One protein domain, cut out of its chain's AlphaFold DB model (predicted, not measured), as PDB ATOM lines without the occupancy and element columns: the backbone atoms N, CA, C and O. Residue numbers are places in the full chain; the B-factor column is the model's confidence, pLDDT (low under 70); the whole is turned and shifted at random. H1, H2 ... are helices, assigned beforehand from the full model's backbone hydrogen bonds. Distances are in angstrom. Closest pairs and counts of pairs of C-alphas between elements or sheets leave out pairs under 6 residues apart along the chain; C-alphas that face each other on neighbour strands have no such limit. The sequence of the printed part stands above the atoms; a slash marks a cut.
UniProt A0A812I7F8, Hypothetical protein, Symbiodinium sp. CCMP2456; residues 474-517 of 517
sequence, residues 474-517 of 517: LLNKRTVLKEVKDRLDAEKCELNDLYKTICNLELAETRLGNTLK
ATOM      1  N   LEU A 474     200.346 237.339 174.946       74.94
ATOM      2  CA  LEU A 474     200.340 238.490 174.038       74.94
ATOM      3  C   LEU A 474     201.613 238.573 173.191       74.94
ATOM      4  O   LEU A 474     201.528 238.854 171.998       74.94
ATOM      5  N   LEU A 475     202.779 238.292 173.779       80.00
ATOM      6  CA  LEU A 475     204.041 238.239 173.041       80.00
ATOM      7  C   LEU A 475     204.020 237.132 171.986       80.00
ATOM      8  O   LEU A 475     204.315 237.425 170.835       80.00
ATOM      9  N   ASN A 476     203.570 235.921 172.330       80.81
ATOM     10  CA  ASN A 476     203.404 234.842 171.353       80.81
ATOM     11  C   ASN A 476     202.416 235.221 170.239       80.81
ATOM     12  O   ASN A 476     202.708 234.992 169.069       80.81
ATOM     13  N   LYS A 477     201.276 235.849 170.567       75.62
ATOM     14  CA  LYS A 477     200.328 236.347 169.553       75.62
ATOM     15  C   LYS A 477     200.968 237.386 168.633       75.62
ATOM     16  O   LYS A 477     200.735 237.353 167.430       75.62
ATOM     17  N   ARG A 478     201.806 238.277 169.171       79.50
ATOM     18  CA  ARG A 478     202.566 239.255 168.380       79.50
ATOM     19  C   ARG A 478     203.568 238.574 167.446       79.50
ATOM     20  O   ARG A 478     203.700 239.015 166.310       79.50
ATOM     21  N   THR A 479     204.256 237.524 167.894       84.38
ATOM     22  CA  THR A 479     205.194 236.767 167.048       84.38
ATOM     23  C   THR A 479     204.460 236.063 165.912       84.38
ATOM     24  O   THR A 479     204.861 236.209 164.764       84.38
ATOM     25  N   VAL A 480     203.330 235.412 166.206       73.25
ATOM     26  CA  VAL A 480     202.488 234.753 165.195       73.25
ATOM     27  C   VAL A 480     201.942 235.765 164.185       73.25
ATOM     28  O   VAL A 480     202.018 235.529 162.985       73.25
ATOM     29  N   LEU A 481     201.447 236.924 164.633       71.69
ATOM     30  CA  LEU A 481     200.974 237.975 163.725       71.69
ATOM     31  C   LEU A 481     202.095 238.542 162.849       71.69
ATOM     32  O   LEU A 481     201.853 238.865 161.689       71.69
ATOM     33  N   LYS A 482     203.316 238.643 163.382       85.19
ATOM     34  CA  LYS A 482     204.484 239.058 162.604       85.19
ATOM     35  C   LYS A 482     204.845 238.016 161.544       85.19
ATOM     36  O   LYS A 482     204.995 238.385 160.392       85.19
ATOM     37  N   GLU A 483     204.904 236.735 161.898       79.88
ATOM     38  CA  GLU A 483     205.169 235.653 160.936       79.88
ATOM     39  C   GLU A 483     204.098 235.574 159.840       79.88
ATOM     40  O   GLU A 483     204.411 235.349 158.673       79.88
ATOM     41  N   VAL A 484     202.832 235.792 160.202       68.06
ATOM     42  CA  VAL A 484     201.716 235.849 159.250       68.06
ATOM     43  C   VAL A 484     201.849 237.054 158.319       68.06
ATOM     44  O   VAL A 484     201.644 236.903 157.118       68.06
ATOM     45  N   LYS A 485     202.232 238.226 158.841       76.56
ATOM     46  CA  LYS A 485     202.503 239.415 158.026       76.56
ATOM     47  C   LYS A 485     203.685 239.191 157.079       76.56
ATOM     48  O   LYS A 485     203.554 239.441 155.890       76.56
ATOM     49  N   ASP A 486     204.796 238.662 157.585       79.19
ATOM     50  CA  ASP A 486     206.003 238.415 156.792       79.19
ATOM     51  C   ASP A 486     205.726 237.391 155.668       79.19
ATOM     52  O   ASP A 486     206.232 237.528 154.556       79.19
ATOM     53  N   ARG A 487     204.861 236.393 155.917       71.38
ATOM     54  CA  ARG A 487     204.354 235.485 154.872       71.38
ATOM     55  C   ARG A 487     203.434 236.178 153.873       71.38
ATOM     56  O   ARG A 487     203.539 235.901 152.685       71.38
ATOM     57  N   LEU A 488     202.560 237.075 154.330       64.94
ATOM     58  CA  LEU A 488     201.664 237.839 153.461       64.94
ATOM     59  C   LEU A 488     202.455 238.713 152.479       64.94
ATOM     60  O   LEU A 488     202.175 238.714 151.280       64.94
ATOM     61  N   ASP A 489     203.478 239.395 152.990       71.31
ATOM     62  CA  ASP A 489     204.366 240.248 152.202       71.31
ATOM     63  C   ASP A 489     205.185 239.413 151.195       71.31
ATOM     64  O   ASP A 489     205.432 239.856 150.071       71.31
ATOM     65  N   ALA A 490     205.551 238.176 151.557       79.50
ATOM     66  CA  ALA A 490     206.260 237.247 150.676       79.50
ATOM     67  C   ALA A 490     205.365 236.610 149.593       79.50
ATOM     68  O   ALA A 490     205.815 236.426 148.460       79.50
ATOM     69  N   GLU A 491     204.114 236.269 149.914       77.75
ATOM     70  CA  GLU A 491     203.203 235.532 149.024       77.75
ATOM     71  C   GLU A 491     202.299 236.444 148.172       77.75
ATOM     72  O   GLU A 491     201.664 235.963 147.235       77.75
ATOM     73  N   LYS A 492     202.257 237.761 148.443       74.12
ATOM     74  CA  LYS A 492     201.358 238.734 147.781       74.12
ATOM     75  C   LYS A 492     199.885 238.291 147.777       74.12
ATOM     76  O   LYS A 492     199.147 238.577 146.834       74.12
ATOM     77  N   CYS A 493     199.449 237.578 148.812       57.97
ATOM     78  CA  CYS A 493     198.060 237.142 148.922       57.97
ATOM     79  C   CYS A 493     197.138 238.309 149.301       57.97
ATOM     80  O   CYS A 493     197.480 239.154 150.129       57.97
ATOM     81  N   GLU A 494     195.939 238.337 148.717       70.06
ATOM     82  CA  GLU A 494     194.917 239.325 149.053       70.06
ATOM     83  C   GLU A 494     194.463 239.162 150.515       70.06
ATOM     84  O   GLU A 494     194.240 238.053 151.005       70.06
ATOM     85  N   LEU A 495     194.260 240.291 151.206       67.88
ATOM     86  CA  LEU A 495     193.838 240.401 152.615       67.88
ATOM     87  C   LEU A 495     192.632 239.507 152.982       67.88
ATOM     88  O   LEU A 495     192.461 239.091 154.130       67.88
ATOM     89  N   ASN A 496     191.800 239.183 151.994       63.75
ATOM     90  CA  ASN A 496     190.608 238.353 152.131       63.75
ATOM     91  C   ASN A 496     190.935 236.876 152.441       63.75
ATOM     92  O   ASN A 496     190.230 236.225 153.214       63.75
ATOM     93  N   ASP A 497     192.037 236.350 151.906       71.75
ATOM     94  CA  ASP A 497     192.467 234.976 152.185       71.75
ATOM     95  C   ASP A 497     193.165 234.862 153.547       71.75
ATOM     96  O   ASP A 497     193.044 233.839 154.232       71.75
ATOM     97  N   LEU A 498     193.771 235.955 154.021       61.38
ATOM     98  CA  LEU A 498     194.281 236.070 155.386       61.38
ATOM     99  C   LEU A 498     193.149 235.971 156.415       61.38
ATOM    100  O   LEU A 498     193.235 235.200 157.372       61.38
ATOM    101  N   TYR A 499     192.063 236.713 156.190       66.62
ATOM    102  CA  TYR A 499     190.915 236.720 157.093       66.62
ATOM    103  C   TYR A 499     190.268 235.331 157.185       66.62
ATOM    104  O   TYR A 499     189.990 234.840 158.280       66.62
ATOM    105  N   LYS A 500     190.129 234.628 156.051       72.81
ATOM    106  CA  LYS A 500     189.661 233.232 156.032       72.81
ATOM    107  C   LYS A 500     190.590 232.300 156.804       72.81
ATOM    108  O   LYS A 500     190.109 231.426 157.523       72.81
ATOM    109  N   THR A 501     191.903 232.471 156.674       77.31
ATOM    110  CA  THR A 501     192.890 231.613 157.345       77.31
ATOM    111  C   THR A 501     192.862 231.816 158.861       77.31
ATOM    112  O   THR A 501     192.825 230.835 159.602       77.31
ATOM    113  N   ILE A 502     192.774 233.066 159.327       78.00
ATOM    114  CA  ILE A 502     192.654 233.398 160.755       78.00
ATOM    115  C   ILE A 502     191.340 232.851 161.331       78.00
ATOM    116  O   ILE A 502     191.370 232.145 162.337       78.00
ATOM    117  N   CYS A 503     190.201 233.072 160.663       73.12
ATOM    118  CA  CYS A 503     188.920 232.521 161.115       73.12
ATOM    119  C   CYS A 503     188.928 230.985 161.166       73.12
ATOM    120  O   CYS A 503     188.363 230.390 162.083       73.12
ATOM    121  N   ASN A 504     189.584 230.321 160.211       82.44
ATOM    122  CA  ASN A 504     189.705 228.863 160.212       82.44
ATOM    123  C   ASN A 504     190.593 228.346 161.356       82.44
ATOM    124  O   ASN A 504     190.279 227.303 161.931       82.44
ATOM    125  N   LEU A 505     191.659 229.069 161.718       79.62
ATOM    126  CA  LEU A 505     192.520 228.730 162.857       79.62
ATOM    127  C   LEU A 505     191.785 228.896 164.195       79.62
ATOM    128  O   LEU A 505     191.820 227.986 165.022       79.62
ATOM    129  N   GLU A 506     191.030 229.981 164.381       76.81
ATOM    130  CA  GLU A 506     190.211 230.184 165.590       76.81
ATOM    131  C   GLU A 506     189.084 229.138 165.712       76.81
ATOM    132  O   GLU A 506     188.781 228.629 166.800       76.81
ATOM    133  N   LEU A 507     188.483 228.742 164.584       76.88
ATOM    134  CA  LEU A 507     187.507 227.650 164.536       76.88
ATOM    135  C   LEU A 507     188.140 226.280 164.833       76.88
ATOM    136  O   LEU A 507     187.488 225.412 165.417       76.88
ATOM    137  N   ALA A 508     189.399 226.061 164.455       75.81
ATOM    138  CA  ALA A 508     190.123 224.835 164.780       75.81
ATOM    139  C   ALA A 508     190.485 224.769 166.274       75.81
ATOM    140  O   ALA A 508     190.271 223.732 166.906       75.81
ATOM    141  N   GLU A 509     190.946 225.874 166.867       73.88
ATOM    142  CA  GLU A 509     191.245 225.959 168.304       73.88
ATOM    143  C   GLU A 509     189.997 225.744 169.169       73.88
ATOM    144  O   GLU A 509     190.036 225.007 170.157       73.88
ATOM    145  N   THR A 510     188.851 226.306 168.775       72.62
ATOM    146  CA  THR A 510     187.579 226.084 169.487       72.62
ATOM    147  C   THR A 510     187.080 224.641 169.373       72.62
ATOM    148  O   THR A 510     186.519 224.108 170.334       72.62
ATOM    149  N   ARG A 511     187.327 223.955 168.248       74.69
ATOM    150  CA  ARG A 511     187.033 222.515 168.100       74.69
ATOM    151  C   ARG A 511     187.945 221.639 168.962       74.69
ATOM    152  O   ARG A 511     187.465 220.685 169.574       74.69
ATOM    153  N   LEU A 512     189.230 221.978 169.065       64.31
ATOM    154  CA  LEU A 512     190.182 221.295 169.950       64.31
ATOM    155  C   LEU A 512     189.824 221.499 171.432       64.31
ATOM    156  O   LEU A 512     189.802 220.542 172.201       64.31
ATOM    157  N   GLY A 513     189.432 222.712 171.829       66.50
ATOM    158  CA  GLY A 513     188.988 222.999 173.198       66.50
ATOM    159  C   GLY A 513     187.700 222.274 173.616       66.50
ATOM    160  O   GLY A 513     187.508 222.016 174.803       66.50
ATOM    161  N   ASN A 514     186.838 221.917 172.658       57.34
ATOM    162  CA  ASN A 514     185.602 221.166 172.904       57.34
ATOM    163  C   ASN A 514     185.778 219.641 172.860       57.34
ATOM    164  O   ASN A 514     184.884 218.932 173.300       57.34
ATOM    165  N   THR A 515     186.890 219.134 172.321       56.16
ATOM    166  CA  THR A 515     187.211 217.693 172.331       56.16
ATOM    167  C   THR A 515     188.072 217.286 173.528       56.16
ATOM    168  O   THR A 515     188.145 216.106 173.854       56.16
ATOM    169  N   LEU A 516     188.696 218.260 174.201       47.56
ATOM    170  CA  LEU A 516     189.475 218.085 175.434       47.56
ATOM    171  C   LEU A 516     188.666 218.330 176.727       47.56
ATOM    172  O   LEU A 516     189.229 218.253 177.818       47.56
ATOM    173  N   LYS A 517     187.369 218.625 176.612       45.28
ATOM    174  CA  LYS A 517     186.391 218.660 177.712       45.28
ATOM    175  C   LYS A 517     185.449 217.479 177.578       45.28
ATOM    176  O   LYS A 517     185.040 216.959 178.639       45.28
TER     177      LYS A 517
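What this domain is: This is residues 474 to 517 of the 517 residues of the protein "Hypothetical protein" of Symbiodinium sp. CCMP2456 (UniProt A0A812I7F8). Two long helices, H2 and H1, make an open V: the chain turns back at a tight link, and from that corner the two arms spread away from each other. The ends of the V stand free: residues 474 to 480, which belong to H1, and residues 503 to 517, of which 503 to 515 belong to H2. The printed part has 44 residues with two named helices, H1 then H2, and no named strand; the class is all helix. It is loose, with a radius of gyration of the C-alphas of 12.6 A, and flat, spanning 39 by 24 by 11 A.

Where its parts are: The longest helix is H2, residues 495 to 515, which measures 30.8 A from C-alpha 495 at (193.838, 240.401, 152.615) to C-alpha 515 at (187.211, 217.693, 172.331). H1, residues 474 to 491, measures 25.4 A and begins with C-alpha 474 at (200.340, 238.490, 174.038).

How they stand to each other: H2 and H1 are close but not clearly touching, with 1 pair of C-alphas within 8 A. This closest pair is the C-alphas of Leu 488 and Leu 498, 7.8 A apart. The lines of the two helices stand at a steep tilt of 41 degrees. They run opposite ways, and their centres are 15.4 A apart. In H1 and H2 every O i to N i+4 pair is within hydrogen-bond range.

The domain as a whole: The two C-alphas farthest apart are those of Lys 492 and Lys 517, at 39.0 A. The link from H1 to H2 has 3 residues and is tight; residues 489 to 496, of which 489 to 491 belong to H1, stand free. The printed part has no cut and ends at residue 517, the chain's last residue. The mean pLDDT of the printed part of this model is 71.8, and 13 residues are under 70, among them residues 512 to 517.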